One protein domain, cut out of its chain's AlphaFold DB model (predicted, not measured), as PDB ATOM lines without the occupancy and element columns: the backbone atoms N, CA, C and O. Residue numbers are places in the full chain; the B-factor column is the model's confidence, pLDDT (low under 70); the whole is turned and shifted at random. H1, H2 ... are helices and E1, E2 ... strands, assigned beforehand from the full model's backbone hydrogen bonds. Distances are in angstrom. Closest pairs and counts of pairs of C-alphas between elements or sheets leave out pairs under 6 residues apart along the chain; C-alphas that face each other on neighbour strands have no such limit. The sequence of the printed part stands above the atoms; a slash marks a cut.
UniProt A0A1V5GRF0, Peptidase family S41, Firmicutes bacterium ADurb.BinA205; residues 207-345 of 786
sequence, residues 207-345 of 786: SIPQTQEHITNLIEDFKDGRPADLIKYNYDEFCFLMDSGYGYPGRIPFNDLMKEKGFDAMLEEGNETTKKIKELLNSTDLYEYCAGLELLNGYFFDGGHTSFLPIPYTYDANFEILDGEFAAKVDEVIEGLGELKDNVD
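What this domain is: This is residues 207 to 345 of the 786 residues of the protein "Peptidase family S41" of Firmicutes bacterium ADurb.BinA205 (UniProt A0A1V5GRF0). What would one see first? A rounded body of crossed helices is built round H6 in its middle, with H5 and H8 crossing H6, E1 beside it, and the longest helix, H2, running along the outside past H5 and H4. H3 lies at one end of the longest axis and H1, next to the small H7, at the other. What is it made of? The printed part has 139 residues, mostly helix, with eight named helices and one named strand in the order H1, H2, H3, H4, H5, H6, E1, H7, H8. It is compact, with a radius of gyration of the C-alphas of 15.1 A and spans of 41 by 32 by 30 A.

How they stand to each other: What does the longest helix meet? H2, residues 228 to 245, touches H4, residues 263 to 269, with residues 239 to 243 alone, about perpendicular at 79 degrees; the closest C-alphas, of Cys 239 and Phe 263, are 5.6 A apart. H3, residues 255 to 261, touches H4 only at the corner, closest at the C-alphas of Met 258 and Met 266, 5.1 A. What comes next? H4 and H5, residues 272 to 281, form a hairpin at a steep tilt of 43 degrees, closest at the C-alphas of Leu 267 and Thr 274, 4.7 A. H5 touches H6, residues 286 to 300, at a steep tilt of 46 degrees, opposite ways, closest at the C-alphas of Leu 280 and Gly 292, 4.8 A. H6 touches H8, residues 325 to 336, at a steep tilt of 61 degrees, the same way, closest at the C-alphas of Tyr 287 and Val 330, 5.1 A. Where are the others? E1, residues 307 to 309, pairs with no named strand; its C-alpha 307 is 5.7 A from that of Asn 297 in H6. H7, residues 311 to 314, touches H8 at residues 326 to 330 alone, closest at the C-alphas of Tyr 313 and Ala 327, 4.8 A. H7 and H1, residues 212 to 222, only just touch, with 3 pairs of C-alphas within 8 A, the closest those of Ile 215 and Pro 312, 6.0 A. How do the helix backbones stand? Every O i to N i+4 pair is within hydrogen-bond range in H1, H2, H3, H4, H5 and H8, against 8 of 11 in H6; H7 is too short for such a pair.

Where its parts are: Where is H2? It runs 25.5 A from C-alpha 228 at (92.349, 100.515, 137.760) to C-alpha 245. How long are others? H6 spans 21.5 A, H8 16.7 A and H1 15.6 A; H1 begins at C-alpha 212 at (100.132, 113.534, 157.582), and H8 ends at C-alpha 336 at (105.895, 86.027, 151.845).

The domain as a whole: How large is it? The C-alphas farthest apart, of Glu 260 and Asn 318, are 43.5 A apart. Is it continuous and confident? The printed part has no cut and no long link; residues 312 to 324 have pLDDT under 70.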
ATOM      1  N   SER A 207     107.906 118.108 150.293       80.00
ATOM      2  CA  SER A 207     107.214 118.261 151.573       80.00
ATOM      3  C   SER A 207     105.710 118.022 151.453       80.00
ATOM      4  O   SER A 207     105.076 117.667 152.443       80.00
ATOM      5  N   ILE A 208     105.123 118.216 150.264       83.81
ATOM      6  CA  ILE A 208     103.672 118.081 150.052       83.81
ATOM      7  C   ILE A 208     103.200 116.625 150.246       83.81
ATOM      8  O   ILE A 208     102.301 116.414 151.068       83.81
ATOM      9  N   PRO A 209     103.798 115.603 149.593       86.56
ATOM     10  CA  PRO A 209     103.351 114.221 149.784       86.56
ATOM     11  C   PRO A 209     103.697 113.648 151.165       86.56
ATOM     12  O   PRO A 209     103.125 112.657 151.597       86.56
ATOM     13  N   GLN A 210     104.611 114.273 151.904       81.81
ATOM     14  CA  GLN A 210     104.996 113.824 153.246       81.81
ATOM     15  C   GLN A 210     104.052 114.325 154.350       81.81
ATOM     16  O   GLN A 210     104.251 114.017 155.525       81.81
ATOM     17  N   THR A 211     103.025 115.109 154.011       81.44
ATOM     18  CA  THR A 211     102.075 115.599 155.013       81.44
ATOM     19  C   THR A 211     101.245 114.458 155.605       81.44
ATOM     20  O   THR A 211     100.780 113.559 154.904       81.44
ATOM     21  N   GLN A 212     100.975 114.528 156.913       79.69
ATOM     22  CA  GLN A 212     100.132 113.534 157.582       79.69
ATOM     23  C   GLN A 212      98.714 113.470 156.992       79.69
ATOM     24  O   GLN A 212      98.077 112.414 157.010       79.69
ATOM     25  N   GLU A 213      98.211 114.598 156.484       84.88
ATOM     26  CA  GLU A 213      96.928 114.668 155.785       84.88
ATOM     27  C   GLU A 213      96.951 113.816 154.516       84.88
ATOM     28  O   GLU A 213      96.108 112.925 154.391       84.88
ATOM     29  N   HIS A 214      97.955 114.000 153.652       87.50
ATOM     30  CA  HIS A 214      98.105 113.191 152.445       87.50
ATOM     31  C   HIS A 214      98.227 111.700 152.771       87.50
ATOM     32  O   HIS A 214      97.470 110.892 152.242       87.50
ATOM     33  N   ILE A 215      99.106 111.324 153.708       85.56
ATOM     34  CA  ILE A 215      99.299 109.918 154.108       85.56
ATOM     35  C   ILE A 215      97.979 109.297 154.590       85.56
ATOM     36  O   ILE A 215      97.650 108.160 154.250       85.56
ATOM     37  N   THR A 216      97.195 110.047 155.368       85.12
ATOM     38  CA  THR A 216      95.894 109.583 155.868       85.12
ATOM     39  C   THR A 216      94.886 109.410 154.731       85.12
ATOM     40  O   THR A 216      94.204 108.382 154.687       85.12
ATOM     41  N   ASN A 217      94.805 110.378 153.813       88.94
ATOM     42  CA  ASN A 217      93.916 110.325 152.651       88.94
ATOM     43  C   ASN A 217      94.280 109.154 151.736       88.94
ATOM     44  O   ASN A 217      93.411 108.366 151.389       88.94
ATOM     45  N   LEU A 218      95.566 108.966 151.446       90.50
ATOM     46  CA  LEU A 218      96.084 107.882 150.618       90.50
ATOM     47  C   LEU A 218      95.680 106.496 151.150       90.50
ATOM     48  O   LEU A 218      95.194 105.648 150.398       90.50
ATOM     49  N   ILE A 219      95.846 106.261 152.459       89.88
ATOM     50  CA  ILE A 219      95.454 104.994 153.099       89.88
ATOM     51  C   ILE A 219      93.933 104.805 153.050       89.88
ATOM     52  O   ILE A 219      93.456 103.706 152.760       89.88
ATOM     53  N   GLU A 220      93.165 105.850 153.356       90.06
ATOM     54  CA  GLU A 220      91.702 105.784 153.419       90.06
ATOM     55  C   GLU A 220      91.063 105.626 152.031       90.06
ATOM     56  O   GLU A 220      90.142 104.819 151.877       90.06
ATOM     57  N   ASP A 221      91.567 106.334 151.021       91.69
ATOM     58  CA  ASP A 221      91.059 106.316 149.648       91.69
ATOM     59  C   ASP A 221      91.322 104.970 148.964       91.69
ATOM     60  O   ASP A 221      90.501 104.506 148.168       91.69
ATOM     61  N   PHE A 222      92.428 104.298 149.304       94.50
ATOM     62  CA  PHE A 222      92.821 103.022 148.694       94.50
ATOM     63  C   PHE A 222      92.571 101.790 149.568       94.50
ATOM     64  O   PHE A 222      92.884 100.674 149.145       94.50
ATOM     65  N   LYS A 223      91.937 101.932 150.740       90.62
ATOM     66  CA  LYS A 223      91.625 100.799 151.638       90.62
ATOM     67  C   LYS A 223      90.783  99.691 150.992       90.62
ATOM     68  O   LYS A 223      90.869  98.538 151.405       90.62
ATOM     69  N   ASP A 224      89.949 100.052 150.014       93.88
ATOM     70  CA  ASP A 224      89.052  99.144 149.282       93.88
ATOM     71  C   ASP A 224      89.594  98.792 147.879       93.88
ATOM     72  O   ASP A 224      88.917  98.125 147.090       93.88
ATOM     73  N   GLY A 225      90.824  99.214 147.581       96.38
ATOM     74  CA  GLY A 225      91.544  98.943 146.345       96.38
ATOM     75  C   GLY A 225      91.828 100.195 145.514       96.38
ATOM     76  O   GLY A 225      90.979 101.073 145.359       96.38
ATOM     77  N   ARG A 226      93.027 100.246 144.930       96.88
ATOM     78  CA  ARG A 226      93.474 101.311 144.023       96.88
ATOM     79  C   ARG A 226      92.642 101.318 142.721       96.88
ATOM     80  O   ARG A 226      92.339 100.241 142.190       96.88
ATOM     81  N   PRO A 227      92.276 102.491 142.167       96.88
ATOM     82  CA  PRO A 227      91.537 102.573 140.904       96.88
ATOM     83  C   PRO A 227      92.326 102.019 139.710       96.88
ATOM     84  O   PRO A 227      93.500 102.323 139.536       96.88
ATOM     85  N   ALA A 228      91.674 101.234 138.846       96.88
ATOM     86  CA  ALA A 228      92.349 100.515 137.760       96.88
ATOM     87  C   ALA A 228      93.017 101.423 136.708       96.88
ATOM     88  O   ALA A 228      94.066 101.072 136.170       96.88
ATOM     89  N   ASP A 229      92.412 102.569 136.397       96.81
ATOM     90  CA  ASP A 229      92.984 103.569 135.492       96.81
ATOM     91  C   ASP A 229      94.186 104.284 136.117       96.81
ATOM     92  O   ASP A 229      95.169 104.509 135.417       96.81
ATOM     93  N   LEU A 230      94.140 104.555 137.427       96.62
ATOM     94  CA  LEU A 230      95.277 105.102 138.168       96.62
ATOM     95  C   LEU A 230      96.442 104.115 138.216       96.62
ATOM     96  O   LEU A 230      97.549 104.505 137.886       96.62
ATOM     97  N   ILE A 231      96.198 102.840 138.546       98.06
ATOM     98  CA  ILE A 231      97.242 101.796 138.556       98.06
ATOM     99  C   ILE A 231      97.957 101.738 137.206       98.06
ATOM    100  O   ILE A 231      99.185 101.757 137.156       98.06
ATOM    101  N   LYS A 232      97.180 101.670 136.115       97.69
ATOM    102  CA  LYS A 232      97.740 101.590 134.766       97.69
ATOM    103  C   LYS A 232      98.581 102.826 134.448       97.69
ATOM    104  O   LYS A 232      99.714 102.673 134.013       97.69
ATOM    105  N   TYR A 233      98.029 104.016 134.675       97.81
ATOM    106  CA  TYR A 233      98.719 105.264 134.378       97.81
ATOM    107  C   TYR A 233      99.983 105.448 135.232       97.81
ATOM    108  O   TYR A 233     101.025 105.765 134.674       97.81
ATOM    109  N   ASN A 234      99.930 105.148 136.539       96.50
ATOM    110  CA  ASN A 234     101.103 105.152 137.421       96.50
ATOM    111  C   ASN A 234     102.230 104.298 136.848       96.50
ATOM    112  O   ASN A 234     103.372 104.732 136.798       96.50
ATOM    113  N   TYR A 235     101.913 103.062 136.454       98.19
ATOM    114  CA  TYR A 235     102.917 102.128 135.957       98.19
ATOM    115  C   TYR A 235     103.491 102.570 134.606       98.19
ATOM    116  O   TYR A 235     104.702 102.522 134.407       98.19
ATOM    117  N   ASP A 236     102.624 103.019 133.700       97.81
ATOM    118  CA  ASP A 236     102.986 103.526 132.377       97.81
ATOM    119  C   ASP A 236     103.914 104.758 132.469       97.81
ATOM    120  O   ASP A 236     104.968 104.791 131.834       97.81
ATOM    121  N   GLU A 237     103.557 105.745 133.296       95.94
ATOM    122  CA  GLU A 237     104.363 106.950 133.531       95.94
ATOM    123  C   GLU A 237     105.666 106.637 134.255       95.94
ATOM    124  O   GLU A 237     106.719 107.148 133.881       95.94
ATOM    125  N   PHE A 238     105.635 105.727 135.225       96.31
ATOM    126  CA  PHE A 238     106.847 105.298 135.905       96.31
ATOM    127  C   PHE A 238     107.834 104.619 134.945       96.31
ATOM    128  O   PHE A 238     109.029 104.896 135.002       96.31
ATOM    129  N   CYS A 239     107.350 103.792 134.010       96.69
ATOM    130  CA  CYS A 239     108.198 103.232 132.953       96.69
ATOM    131  C   CYS A 239     108.800 104.333 132.073       96.69
ATOM    132  O   CYS A 239     110.001 104.306 131.821       96.69
ATOM    133  N   PHE A 240     107.999 105.318 131.651       93.94
ATOM    134  CA  PHE A 240     108.485 106.447 130.855       93.94
ATOM    135  C   PHE A 240     109.592 107.230 131.576       93.94
ATOM    136  O   PHE A 240     110.633 107.504 130.976       93.94
ATOM    137  N   LEU A 241     109.402 107.568 132.855       91.19
ATOM    138  CA  LEU A 241     110.367 108.350 133.635       91.19
ATOM    139  C   LEU A 241     111.664 107.570 133.873       91.19
ATOM    140  O   LEU A 241     112.752 108.100 133.658       91.19
ATOM    141  N   MET A 242     111.568 106.283 134.217       91.06
ATOM    142  CA  MET A 242     112.749 105.433 134.382       91.06
ATOM    143  C   MET A 242     113.509 105.226 133.065       91.06
ATOM    144  O   MET A 242     114.735 105.190 133.080       91.06
ATOM    145  N   ASP A 243     112.821 105.123 131.926       90.25
ATOM    146  CA  ASP A 243     113.461 104.897 130.621       90.25
ATOM    147  C   ASP A 243     114.032 106.171 129.988       90.25
ATOM    148  O   ASP A 243     114.911 106.092 129.129       90.25
ATOM    149  N   SER A 244     113.546 107.346 130.392       84.31
ATOM    150  CA  SER A 244     114.001 108.634 129.855       84.31
ATOM    151  C   SER A 244     114.979 109.371 130.773       84.31
ATOM    152  O   SER A 244     115.830 110.111 130.274       84.31
ATOM    153  N   GLY A 245     114.880 109.162 132.088       81.69
ATOM    154  CA  GLY A 245     115.655 109.886 133.096       81.69
ATOM    155  C   GLY A 245     116.797 109.092 133.737       81.69
ATOM    156  O   GLY A 245     117.811 109.689 134.111       81.69
ATOM    157  N   TYR A 246     116.672 107.767 133.887       86.12
ATOM    158  CA  TYR A 246     117.635 106.982 134.667       86.12
ATOM    159  C   TYR A 246     119.013 106.884 133.999       86.12
ATOM    160  O   TYR A 246     119.140 106.580 132.816       86.12
ATOM    161  N   GLY A 247     120.071 107.106 134.780       80.94
ATOM    162  CA  GLY A 247     121.441 107.255 134.291       80.94
ATOM    163  C   GLY A 247     122.266 105.986 134.154       80.94
ATOM    164  O   GLY A 247     123.371 106.037 133.621       80.94
ATOM    165  N   TYR A 248     121.753 104.838 134.596       82.00
ATOM    166  CA  TYR A 248     122.449 103.549 134.509       82.00
ATOM    167  C   TYR A 248     123.847 103.526 135.185       82.00
ATOM    168  O   TYR A 248     124.825 103.150 134.525       82.00
ATOM    169  N   PRO A 249     123.960 103.827 136.501       75.62
ATOM    170  CA  PRO A 249     125.216 103.893 137.280       75.62
ATOM    171  C   PRO A 249     126.046 102.589 137.323       75.62
ATOM    172  O   PRO A 249     127.066 102.484 138.002       75.62
ATOM    173  N   GLY A 250     125.610 101.519 136.651       73.12
ATOM    174  CA  GLY A 250     126.391 100.288 136.491       73.12
ATOM    175  C   GLY A 250     126.477  99.400 137.737       73.12
ATOM    176  O   GLY A 250     127.132  98.360 137.695       73.12
ATOM    177  N   ARG A 251     125.806  99.772 138.835       79.00
ATOM    178  CA  ARG A 251     125.670  98.950 140.051       79.00
ATOM    179  C   ARG A 251     124.512  97.959 139.987       79.00
ATOM    180  O   ARG A 251     124.544  96.946 140.686       79.00
ATOM    181  N   ILE A 252     123.518  98.226 139.143       80.00
ATOM    182  CA  ILE A 252     122.314  97.405 139.088       80.00
ATOM    183  C   ILE A 252     122.581  96.084 138.335       80.00
ATOM    184  O   ILE A 252     123.192  96.095 137.261       80.00
ATOM    185  N   PRO A 253     122.109  94.929 138.839       82.62
ATOM    186  CA  PRO A 253     122.334  93.622 138.205       82.62
ATOM    187  C   PRO A 253     121.767  93.492 136.783       82.62
ATOM    188  O   PRO A 253     122.229  92.657 136.005       82.62
ATOM    189  N   PHE A 254     120.796  94.338 136.431       89.44
ATOM    190  CA  PHE A 254     120.095  94.327 135.144       89.44
ATOM    191  C   PHE A 254     120.354  95.581 134.297       89.44
ATOM    192  O   PHE A 254     119.537  95.920 133.445       89.44
ATOM    193  N   ASN A 255     121.489  96.257 134.510       87.12
ATOM    194  CA  ASN A 255     121.797  97.547 133.877       87.12
ATOM    195  C   ASN A 255     121.714  97.481 132.350       87.12
ATOM    196  O   ASN A 255     121.026  98.283 131.727       87.12
ATOM    197  N   ASP A 256     122.359  96.473 131.760       88.44
ATOM    198  CA  ASP A 256     122.384  96.286 130.308       88.44
ATOM    199  C   ASP A 256     120.992  95.960 129.748       88.44
ATOM    200  O   ASP A 256     120.615  96.466 128.694       88.44
ATOM    201  N   LEU A 257     120.206  95.149 130.468       92.12
ATOM    202  CA  LEU A 257     118.848  94.783 130.065       92.12
ATOM    203  C   LEU A 257     117.925  96.007 130.068       92.12
ATOM    204  O   LEU A 257     117.195  96.219 129.103       92.12
ATOM    205  N   MET A 258     117.982  96.812 131.131       90.62
ATOM    206  CA  MET A 258     117.191  98.035 131.248       90.62
ATOM    207  C   MET A 258     117.607  99.063 130.194       90.62
ATOM    208  O   MET A 258     116.747  99.648 129.548       90.62
ATOM    209  N   LYS A 259     118.910  99.228 129.948       87.38
ATOM    210  CA  LYS A 259     119.412 100.134 128.907       87.38
ATOM    211  C   LYS A 259     119.008  99.704 127.492       87.38
ATOM    212  O   LYS A 259     118.779 100.551 126.637       87.38
ATOM    213  N   GLU A 260     118.946  98.400 127.216       89.44
ATOM    214  CA  GLU A 260     118.582  97.885 125.887       89.44
ATOM    215  C   GLU A 260     117.066  97.880 125.643       89.44
ATOM    216  O   GLU A 260     116.629  98.105 124.512       89.44
ATOM    217  N   LYS A 261     116.263  97.570 126.668       93.62
ATOM    218  CA  LYS A 261     114.839  97.231 126.496       93.62
ATOM    219  C   LYS A 261     113.862  98.015 127.371       93.62
ATOM    220  O   LYS A 261     112.658  97.831 127.200       93.62
ATOM    221  N   GLY A 262     114.358  98.838 128.284       93.25
ATOM    222  CA  GLY A 262     113.551  99.613 129.216       93.25
ATOM    223  C   GLY A 262     113.155  98.870 130.496       93.25
ATOM    224  O   GLY A 262     113.422  97.677 130.691       93.25
ATOM    225  N   PHE A 263     112.509  99.609 131.391       95.75
ATOM    226  CA  PHE A 263     112.162  99.233 132.755       95.75
ATOM    227  C   PHE A 263     111.120  98.111 132.808       95.75
ATOM    228  O   PHE A 263     111.304  97.138 133.543       95.75
ATOM    229  N   ASP A 264     110.070  98.183 131.982       97.81
ATOM    230  CA  ASP A 264     109.038  97.133 131.906       97.81
ATOM    231  C   ASP A 264     109.646  95.775 131.528       97.81
ATOM    232  O   ASP A 264     109.360  94.750 132.159       97.81
ATOM    233  N   ALA A 265     110.529  95.778 130.525       97.25
ATOM    234  CA  ALA A 265     111.215  94.582 130.058       97.25
ATOM    235  C   ALA A 265     112.237  94.079 131.079       97.25
ATOM    236  O   ALA A 265     112.382  92.868 131.237       97.25
ATOM    237  N   MET A 266     112.919  94.973 131.802       96.25
ATOM    238  CA  MET A 266     113.791  94.583 132.909       96.25
ATOM    239  C   MET A 266     113.007  93.820 133.976       96.25
ATOM    240  O   MET A 266     113.416  92.725 134.370       96.25
ATOM    241  N   LEU A 267     111.846  94.337 134.382       97.56
ATOM    242  CA  LEU A 267     111.023  93.657 135.374       97.56
ATOM    243  C   LEU A 267     110.495  92.311 134.857       97.56
ATOM    244  O   LEU A 267     110.533  91.319 135.583       97.56
ATOM    245  N   GLU A 268     110.056  92.250 133.601       97.75
ATOM    246  CA  GLU A 268     109.505  91.036 132.985       97.75
ATOM    247  C   GLU A 268     110.561  89.956 132.700       97.75
ATOM    248  O   GLU A 268     110.305  88.764 132.874       97.75
ATOM    249  N   GLU A 269     111.744  90.336 132.223       96.69
ATOM    250  CA  GLU A 269     112.759  89.403 131.724       96.69
ATOM    251  C   GLU A 269     113.884  89.116 132.729       96.69
ATOM    252  O   GLU A 269     114.576  88.111 132.558       96.69
ATOM    253  N   GLY A 270     114.056  89.948 133.766       94.44
ATOM    254  CA  GLY A 270     115.154  89.860 134.736       94.44
ATOM    255  C   GLY A 270     115.196  88.524 135.478       94.44
ATOM    256  O   GLY A 270     116.034  87.662 135.196       94.44
ATOM    257  N   ASN A 271     114.285  88.320 136.429       94.88
ATOM    258  CA  ASN A 271     114.091  87.044 137.111       94.88
ATOM    259  C   ASN A 271     112.659  86.903 137.678       94.88
ATOM    260  O   ASN A 271     111.776  87.718 137.438       94.88
ATOM    261  N   GLU A 272     112.391  85.820 138.410       94.50
ATOM    262  CA  GLU A 272     111.054  85.584 138.985       94.50
ATOM    263  C   GLU A 272     110.676  86.609 140.069       94.50
ATOM    264  O   GLU A 272     109.496  86.903 140.242       94.50
ATOM    265  N   THR A 273     111.657  87.173 140.779       94.19
ATOM    266  CA  THR A 273     111.421  88.217 141.777       94.19
ATOM    267  C   THR A 273     111.104  89.551 141.101       94.19
ATOM    268  O   THR A 273     110.135  90.189 141.494       94.19
ATOM    269  N   THR A 274     111.821  89.946 140.043       96.06
ATOM    270  CA  THR A 274     111.513  91.181 139.294       96.06
ATOM    271  C   THR A 274     110.144  91.112 138.613       96.06
ATOM    272  O   THR A 274     109.384  92.080 138.652       96.06
ATOM    273  N   LYS A 275     109.754  89.939 138.090       97.25
ATOM    274  CA  LYS A 275     108.386  89.713 137.587       97.25
ATOM    275  C   LYS A 275     107.355  89.899 138.686       97.25
ATOM    276  O   LYS A 275     106.307  90.499 138.466       97.25
ATOM    277  N   LYS A 276     107.655  89.402 139.888       97.56
ATOM    278  CA  LYS A 276     106.761  89.572 141.026       97.56
ATOM    279  C   LYS A 276     106.661  91.034 141.456       97.56
ATOM    280  O   LYS A 276     105.561  91.476 141.761       97.56
ATOM    281  N   ILE A 277     107.756  91.793 141.404       97.88
ATOM    282  CA  ILE A 277     107.740  93.246 141.624       97.88
ATOM    283  C   ILE A 277     106.799  93.925 140.626       97.88
ATOM    284  O   ILE A 277     105.947  94.700 141.041       97.88
ATOM    285  N   LYS A 278     106.853  93.578 139.334       98.44
ATOM    286  CA  LYS A 278     105.901  94.097 138.336       98.44
ATOM    287  C   LYS A 278     104.442  93.800 138.683       98.44
ATOM    288  O   LYS A 278     103.598  94.688 138.554       98.44
ATOM    289  N   GLU A 279     104.140  92.582 139.133       98.44
ATOM    290  CA  GLU A 279     102.794  92.229 139.606       98.44
ATOM    291  C   GLU A 279     102.363  93.097 140.797       98.44
ATOM    292  O   GLU A 279     101.231  93.571 140.823       98.44
ATOM    293  N   LEU A 280     103.267  93.323 141.756       98.50
ATOM    294  CA  LEU A 280     103.026  94.135 142.949       98.50
ATOM    295  C   LEU A 280     102.805  95.615 142.604       98.50
ATOM    296  O   LEU A 280     101.832  96.205 143.065       98.50
ATOM    297  N   LEU A 281     103.625  96.194 141.720       98.31
ATOM    298  CA  LEU A 281     103.465  97.574 141.238       98.31
ATOM    299  C   LEU A 281     102.090  97.803 140.575       98.31
ATOM    300  O   LEU A 281     101.503  98.882 140.684       98.31
ATOM    301  N   ASN A 282     101.548  96.755 139.948       98.31
ATOM    302  CA  ASN A 282     100.228  96.735 139.319       98.31
ATOM    303  C   ASN A 282      99.101  96.236 140.249       98.31
ATOM    304  O   ASN A 282      97.982  95.994 139.783       98.31
ATOM    305  N   SER A 283      99.358  96.052 141.549       98.06
ATOM    306  CA  SER A 283      98.348  95.548 142.476       98.06
ATOM    307  C   SER A 283      97.287  96.598 142.799       98.06
ATOM    308  O   SER A 283      97.556  97.797 142.928       98.06
ATOM    309  N   THR A 284      96.053  96.116 142.964       97.88
ATOM    310  CA  THR A 284      94.961  96.895 143.551       97.88
ATOM    311  C   THR A 284      95.119  97.045 145.060       97.88
ATOM    312  O   THR A 284      94.537  97.962 145.624       97.88
ATOM    313  N   ASP A 285      95.852  96.148 145.723       97.50
ATOM    314  CA  ASP A 285      96.104  96.224 147.160       97.50
ATOM    315  C   ASP A 285      97.251  97.206 147.446       97.50
ATOM    316  O   ASP A 285      98.324  97.125 146.846       97.50
ATOM    317  N   LEU A 286      97.010  98.163 148.346       95.19
ATOM    318  CA  LEU A 286      97.977  99.215 148.667       95.19
ATOM    319  C   LEU A 286      99.241  98.659 149.347       95.19
ATOM    320  O   LEU A 286     100.332  99.157 149.085       95.19
ATOM    321  N   TYR A 287      99.122  97.625 150.184       95.12
ATOM    322  CA  TYR A 287     100.278  97.031 150.861       95.12
ATOM    323  C   TYR A 287     101.156  96.272 149.867       95.12
ATOM    324  O   TYR A 287     102.378  96.399 149.909       95.12
ATOM    325  N   GLU A 288     100.542  95.534 148.940       97.75
ATOM    326  CA  GLU A 288     101.259  94.888 147.836       97.75
ATOM    327  C   GLU A 288     101.966  95.911 146.942       97.75
ATOM    328  O   GLU A 288     103.133  95.722 146.609       97.75
ATOM    329  N   TYR A 289     101.301  97.015 146.597       97.62
ATOM    330  CA  TYR A 289     101.908  98.093 145.817       97.62
ATOM    331  C   TYR A 289     103.127  98.712 146.514       97.62
ATOM    332  O   TYR A 289     104.200  98.789 145.910       97.62
ATOM    333  N   CYS A 290     102.996  99.081 147.793       94.81
ATOM    334  CA  CYS A 290     104.109  99.606 148.584       94.81
ATOM    335  C   CYS A 290     105.251  98.589 148.718       94.81
ATOM    336  O   CYS A 290     106.412  98.975 148.616       94.81
ATOM    337  N   ALA A 291     104.945  97.293 148.868       95.50
ATOM    338  CA  ALA A 291     105.956  96.235 148.858       95.50
ATOM    339  C   ALA A 291     106.700  96.168 147.515       95.50
ATOM    340  O   ALA A 291     107.909  95.957 147.490       95.50
ATOM    341  N   GLY A 292     105.996  96.369 146.397       96.94
ATOM    342  CA  GLY A 292     106.600  96.454 145.067       96.94
ATOM    343  C   GLY A 292     107.618  97.590 144.954       96.94
ATOM    344  O   GLY A 292     108.719  97.353 144.464       96.94
ATOM    345  N   LEU A 293     107.272  98.788 145.440       95.25
ATOM    346  CA  LEU A 293     108.185  99.938 145.474       95.25
ATOM    347  C   LEU A 293     109.393  99.679 146.381       95.25
ATOM    348  O   LEU A 293     110.524  99.862 145.945       95.25
ATOM    349  N   GLU A 294     109.170  99.182 147.599       90.94
ATOM    350  CA  GLU A 294     110.247  98.901 148.558       90.94
ATOM    351  C   GLU A 294     111.254  97.879 148.011       90.94
ATOM    352  O   GLU A 294     112.468  98.050 148.111       90.94
ATOM    353  N   LEU A 295     110.765  96.830 147.347       92.94
ATOM    354  CA  LEU A 295     111.623  95.804 146.759       92.94
ATOM    355  C   LEU A 295     112.546  96.345 145.661       92.94
ATOM    356  O   LEU A 295     113.621  95.774 145.462       92.94
ATOM    357  N   LEU A 296     112.175  97.427 144.964       93.69
ATOM    358  CA  LEU A 296     113.035  98.043 143.950       93.69
ATOM    359  C   LEU A 296     114.339  98.582 144.553       93.69
ATOM    360  O   LEU A 296     115.362  98.523 143.869       93.69
ATOM    361  N   ASN A 297     114.353  99.011 145.823       89.62
ATOM    362  CA  ASN A 297     115.558  99.529 146.487       89.62
ATOM    363  C   ASN A 297     116.727  98.529 146.419       89.62
ATOM    364  O   ASN A 297     117.870  98.911 146.185       89.62
ATOM    365  N   GLY A 298     116.449  97.224 146.525       88.25
ATOM    366  CA  GLY A 298     117.478  96.183 146.421       88.25
ATOM    367  C   GLY A 298     118.018  95.966 145.001       88.25
ATOM    368  O   GLY A 298     119.138  95.482 144.844       88.25
ATOM    369  N   TYR A 299     117.251  96.306 143.963       91.06
ATOM    370  CA  TYR A 299     117.654  96.147 142.555       91.06
ATOM    371  C   TYR A 299     118.272  97.409 141.964       91.06
ATOM    372  O   TYR A 299     119.020  97.316 140.993       91.06
ATOM    373  N   PHE A 300     117.978  98.560 142.565       88.81
ATOM    374  CA  PHE A 300     118.447  99.874 142.142       88.81
ATOM    375  C   PHE A 300     119.495 100.481 143.071       88.81
ATOM    376  O   PHE A 300     119.891 101.624 142.871       88.81
ATOM    377  N   PHE A 301     119.983  99.719 144.054       85.56
ATOM    378  CA  PHE A 301     121.012 100.190 144.969       85.56
ATOM    379  C   PHE A 301     122.277 100.619 144.213       85.56
ATOM    380  O   PHE A 301     123.082  99.804 143.758       85.56
ATOM    381  N   ASP A 302     122.471 101.927 144.132       78.62
ATOM    382  CA  ASP A 302     123.621 102.586 143.519       78.62
ATOM    383  C   ASP A 302     124.503 103.292 144.559       78.62
ATOM    384  O   ASP A 302     125.433 104.026 144.233       78.62
ATOM    385  N   GLY A 303     124.303 102.967 145.836       72.19
ATOM    386  CA  GLY A 303     124.917 103.639 146.979       72.19
ATOM    387  C   GLY A 303     123.954 104.554 147.728       72.19
ATOM    388  O   GLY A 303     124.328 105.028 148.792       72.19
ATOM    389  N   GLY A 304     122.730 104.743 147.219       71.75
ATOM    390  CA  GLY A 304     121.656 105.466 147.908       71.75
ATOM    391  C   GLY A 304     121.175 106.723 147.183       71.75
ATOM    392  O   GLY A 304     120.420 107.491 147.767       71.75
ATOM    393  N   HIS A 305     121.599 106.953 145.936       80.06
ATOM    394  CA  HIS A 305     121.061 108.025 145.093       80.06
ATOM    395  C   HIS A 305     119.695 107.638 144.529       80.06
ATOM    396  O   HIS A 305     118.783 108.466 144.493       80.06
ATOM    397  N   THR A 306     119.533 106.372 144.141       85.81
ATOM    398  CA  THR A 306     118.230 105.823 143.767       85.81
ATOM    399  C   THR A 306     117.550 105.204 144.975       85.81
ATOM    400  O   THR A 306     118.092 104.293 145.603       85.81
ATOM    401  N   SER A 307     116.354 105.696 145.281       85.25
ATOM    402  CA  SER A 307     115.531 105.215 146.380       85.25
ATOM    403  C   SER A 307     114.056 105.394 146.062       85.25
ATOM    404  O   SER A 307     113.622 106.451 145.615       85.25
ATOM    405  N   PHE A 308     113.263 104.385 146.383       87.88
ATOM    406  CA  PHE A 308     111.810 104.405 146.293       87.88
ATOM    407  C   PHE A 308     111.258 104.501 147.709       87.88
ATOM    408  O   PHE A 308     111.584 103.672 148.559       87.88
ATOM    409  N   LEU A 309     110.463 105.536 147.975       80.38
ATOM    410  CA  LEU A 309     109.949 105.868 149.300       80.38
ATOM    411  C   LEU A 309     108.430 105.674 149.321       80.38
ATOM    412  O   LEU A 309     107.675 106.616 149.050       80.38
ATOM    413  N   PRO A 310     107.948 104.463 149.653       77.88
ATOM    414  CA  PRO A 310     106.537 104.266 149.937       77.88
ATOM    415  C   PRO A 310     106.181 105.010 151.233       77.88
ATOM    416  O   PRO A 310     106.344 104.484 152.325       77.88
ATOM    417  N   ILE A 311     105.688 106.245 151.133       75.38
ATOM    418  CA  ILE A 311     105.524 107.166 152.276       75.38
ATOM    419  C   ILE A 311     104.754 106.543 153.462       75.38
ATOM    420  O   ILE A 311     105.212 106.677 154.599       75.38
ATOM    421  N   PRO A 312     103.644 105.799 153.255       66.19
ATOM    422  CA  PRO A 312     102.939 105.133 154.358       66.19
ATOM    423  C   PRO A 312     103.724 103.993 155.028       66.19
ATOM    424  O   PRO A 312     103.393 103.587 156.141       66.19
ATOM    425  N   TYR A 313     104.721 103.432 154.340       61.94
ATOM    426  CA  TYR A 313     105.644 102.432 154.879       61.94
ATOM    427  C   TYR A 313     106.750 103.086 155.713       61.94
ATOM    428  O   TYR A 313     107.195 102.503 156.700       61.94
ATOM    429  N   THR A 314     107.160 104.305 155.353       62.31
ATOM    430  CA  THR A 314     108.304 104.978 155.970       62.31
ATOM    431  C   THR A 314     107.943 105.881 157.151       62.31
ATOM    432  O   THR A 314     108.793 106.042 158.015       62.31
ATOM    433  N   TYR A 315     106.729 106.444 157.255       62.41
ATOM    434  CA  TYR A 315     106.393 107.442 158.293       62.41
ATOM    435  C   TYR A 315     105.142 107.100 159.121       62.41
ATOM    436  O   TYR A 315     104.116 106.690 158.577       62.41
ATOM    437  N   ASP A 316     105.199 107.335 160.439       47.69
ATOM    438  CA  ASP A 316     104.018 107.437 161.308       47.69
ATOM    439  C   ASP A 316     103.629 108.908 161.591       47.69
ATOM    440  O   ASP A 316     104.348 109.847 161.245       47.69
ATOM    441  N   ALA A 317     102.481 109.112 162.253       37.84
ATOM    442  CA  ALA A 317     101.915 110.432 162.556       37.84
ATOM    443  C   ALA A 317     102.753 111.340 163.481       37.84
ATOM    444  O   ALA A 317     102.327 112.464 163.755       37.84
ATOM    445  N   ASN A 318     103.911 110.880 163.961       38.28
ATOM    446  CA  ASN A 318     104.848 111.626 164.801       38.28
ATOM    447  C   ASN A 318     106.243 111.772 164.168       38.28
ATOM    448  O   ASN A 318     107.171 112.164 164.872       38.28
ATOM    449  N   PHE A 319     106.399 111.489 162.869       42.22
ATOM    450  CA  PHE A 319     107.699 111.501 162.179       42.22
ATOM    451  C   PHE A 319     108.724 110.501 162.759       42.22
ATOM    452  O   PHE A 319     109.928 110.666 162.554       42.22
ATOM    453  N   GLU A 320     108.275 109.444 163.446       43.22
ATOM    454  CA  GLU A 320     109.124 108.311 163.833       43.22
ATOM    455  C   GLU A 320     108.980 107.176 162.797       43.22
ATOM    456  O   GLU A 320     107.877 106.845 162.359       43.22
ATOM    457  N   ILE A 321     110.104 106.585 162.372       47.81
ATOM    458  CA  ILE A 321     110.143 105.454 161.429       47.81
ATOM    459  C   ILE A 321     110.157 104.117 162.208       47.81
ATOM    460  O   ILE A 321     110.895 103.986 163.184       47.81
ATOM    461  N   LEU A 322     109.401 103.120 161.704       51.03
ATOM    462  CA  LEU A 322     109.417 101.668 162.020       51.03
ATOM    463  C   LEU A 322     108.742 101.144 163.318       51.03
ATOM    464  O   LEU A 322     109.357 100.373 164.050       51.03
ATOM    465  N   ASP A 323     107.449 101.424 163.560       50.19
ATOM    466  CA  ASP A 323     106.614 100.518 164.400       50.19
ATOM    467  C   ASP A 323     105.078 100.634 164.169       50.19
ATOM    468  O   ASP A 323     104.263 100.614 165.096       50.19
ATOM    469  N   GLY A 324     104.648 100.772 162.905       67.44
ATOM    470  CA  GLY A 324     103.233 100.930 162.525       67.44
ATOM    471  C   GLY A 324     102.563  99.660 161.974       67.44
ATOM    472  O   GLY A 324     103.195  98.840 161.310       67.44
ATOM    473  N   GLU A 325     101.241  99.520 162.164       80.69
ATOM    474  CA  GLU A 325     100.444  98.412 161.590       80.69
ATOM    475  C   GLU A 325     100.566  98.333 160.054       80.69
ATOM    476  O   GLU A 325     100.477  97.247 159.483       80.69
ATOM    477  N   PHE A 326     100.774  99.472 159.384       85.00
ATOM    478  CA  PHE A 326     100.955  99.527 157.935       85.00
ATOM    479  C   PHE A 326     102.279  98.882 157.502       85.00
ATOM    480  O   PHE A 326     102.264  97.983 156.663       85.00
ATOM    481  N   ALA A 327     103.398  99.283 158.118       82.56
ATOM    482  CA  ALA A 327     104.722  98.748 157.805       82.56
ATOM    483  C   ALA A 327     104.781  97.226 158.000       82.56
ATOM    484  O   ALA A 327     105.197  96.504 157.097       82.56
ATOM    485  N   ALA A 328     104.214  96.723 159.102       85.94
ATOM    486  CA  ALA A 328     104.147  95.286 159.376       85.94
ATOM    487  C   ALA A 328     103.403  94.483 158.289       85.94
ATOM    488  O   ALA A 328     103.751  93.334 158.024       85.94
ATOM    489  N   LYS A 329     102.378  95.067 157.651       90.62
ATOM    490  CA  LYS A 329     101.643  94.412 156.555       90.62
ATOM    491  C   LYS A 329     102.441  94.396 155.256       90.62
ATOM    492  O   LYS A 329     102.392  93.401 154.541       90.62
ATOM    493  N   VAL A 330     103.172  95.468 154.958       91.75
ATOM    494  CA  VAL A 330     104.090  95.507 153.809       91.75
ATOM    495  C   VAL A 330     105.213  94.482 154.001       91.75
ATOM    496  O   VAL A 330     105.475  93.691 153.096       91.75
ATOM    497  N   ASP A 331     105.797  94.418 155.199       89.19
ATOM    498  CA  ASP A 331     106.822  93.428 155.542       89.19
ATOM    499  C   ASP A 331     106.296  91.993 155.411       89.19
ATOM    500  O   ASP A 331     106.986  91.145 154.852       89.19
ATOM    501  N   GLU A 332     105.057  91.710 155.837       93.69
ATOM    502  CA  GLU A 332     104.436  90.386 155.657       93.69
ATOM    503  C   GLU A 332     104.343  89.992 154.171       93.69
ATOM    504  O   GLU A 332     104.593  88.833 153.819       93.69
ATOM    505  N   VAL A 333     104.032  90.945 153.282       95.56
ATOM    506  CA  VAL A 333     104.024  90.708 151.827       95.56
ATOM    507  C   VAL A 333     105.431  90.381 151.326       95.56
ATOM    508  O   VAL A 333     105.601  89.393 150.606       95.56
ATOM    509  N   ILE A 334     106.436  91.173 151.718       93.06
ATOM    510  CA  ILE A 334     107.838  90.990 151.314       93.06
ATOM    511  C   ILE A 334     108.375  89.641 151.808       93.06
ATOM    512  O   ILE A 334     108.906  88.855 151.020       93.06
ATOM    513  N   GLU A 335     108.187  89.324 153.090       91.75
ATOM    514  CA  GLU A 335     108.596  88.051 153.695       91.75
ATOM    515  C   GLU A 335     107.910  86.851 153.024       91.75
ATOM    516  O   GLU A 335     108.518  85.787 152.854       91.75
ATOM    517  N   GLY A 336     106.661  87.028 152.583       93.88
ATOM    518  CA  GLY A 336     105.895  86.027 151.845       93.88
ATOM    519  C   GLY A 336     106.501  85.627 150.494       93.88
ATOM    520  O   GLY A 336     106.206  84.531 150.006       93.88
ATOM    521  N   LEU A 337     107.369  86.456 149.901       91.56
ATOM    522  CA  LEU A 337     108.055  86.150 148.637       91.56
ATOM    523  C   LEU A 337     109.213  85.156 148.801       91.56
ATOM    524  O   LEU A 337     109.593  84.488 147.835       91.56
ATOM    525  N   GLY A 338     109.749  85.012 150.016       89.19
ATOM    526  CA  GLY A 338     110.900  84.159 150.300       89.19
ATOM    527  C   GLY A 338     112.231  84.771 149.849       89.19
ATOM    528  O   GLY A 338     112.488  85.950 150.053       89.19
ATOM    529  N   GLU A 339     113.119  83.945 149.294       88.50
ATOM    530  CA  GLU A 339     114.461  84.378 148.880       88.50
ATOM    531  C   GLU A 339     114.392  85.268 147.628       88.50
ATOM    532  O   GLU A 339     113.953  84.828 146.561       88.50
ATOM    533  N   LEU A 340     114.854  86.511 147.768       91.00
ATOM    534  CA  LEU A 340     115.036  87.453 146.667       91.00
ATOM    535  C   LEU A 340     116.298  87.073 145.876       91.00
ATOM    536  O   LEU A 340     117.304  86.665 146.458       91.00
ATOM    537  N   LYS A 341     116.234  87.143 144.544       90.25
ATOM    538  CA  LYS A 341     117.332  86.732 143.659       90.25
ATOM    539  C   LYS A 341     117.963  87.930 142.986       90.25
ATOM    540  O   LYS A 341     117.248  88.782 142.483       90.25
ATOM    541  N   ASP A 342     119.287  87.913 142.867       89.31
ATOM    542  CA  ASP A 342     120.039  88.918 142.110       89.31
ATOM    543  C   ASP A 342     119.721  90.358 142.562       89.31
ATOM    544  O   ASP A 342     119.667  91.265 141.741       89.31
ATOM    545  N   ASN A 343     119.486  90.559 143.862       89.75
ATOM    546  CA  ASN A 343     119.352  91.865 144.501       89.75
ATOM    547  C   ASN A 343     120.493  92.092 145.499       89.75
ATOM    548  O   ASN A 343     121.138  91.150 145.969       89.75
ATOM    549  N   VAL A 344     120.714  93.352 145.854       87.69
ATOM    550  CA  VAL A 344     121.587  93.725 146.964       87.69
ATOM    551  C   VAL A 344     120.894  93.399 148.286       87.69
ATOM    552  O   VAL A 344     119.716  93.705 148.483       87.69
ATOM    553  N   ASP A 345     121.638  92.781 149.205       87.31
ATOM    554  CA  ASP A 345     121.216  92.620 150.596       87.31
ATOM    555  C   ASP A 345     121.410  93.955 151.326       87.31
ATOM    556  O   ASP A 345     122.484  94.244 151.858       87.31
TER     557      ASP A 345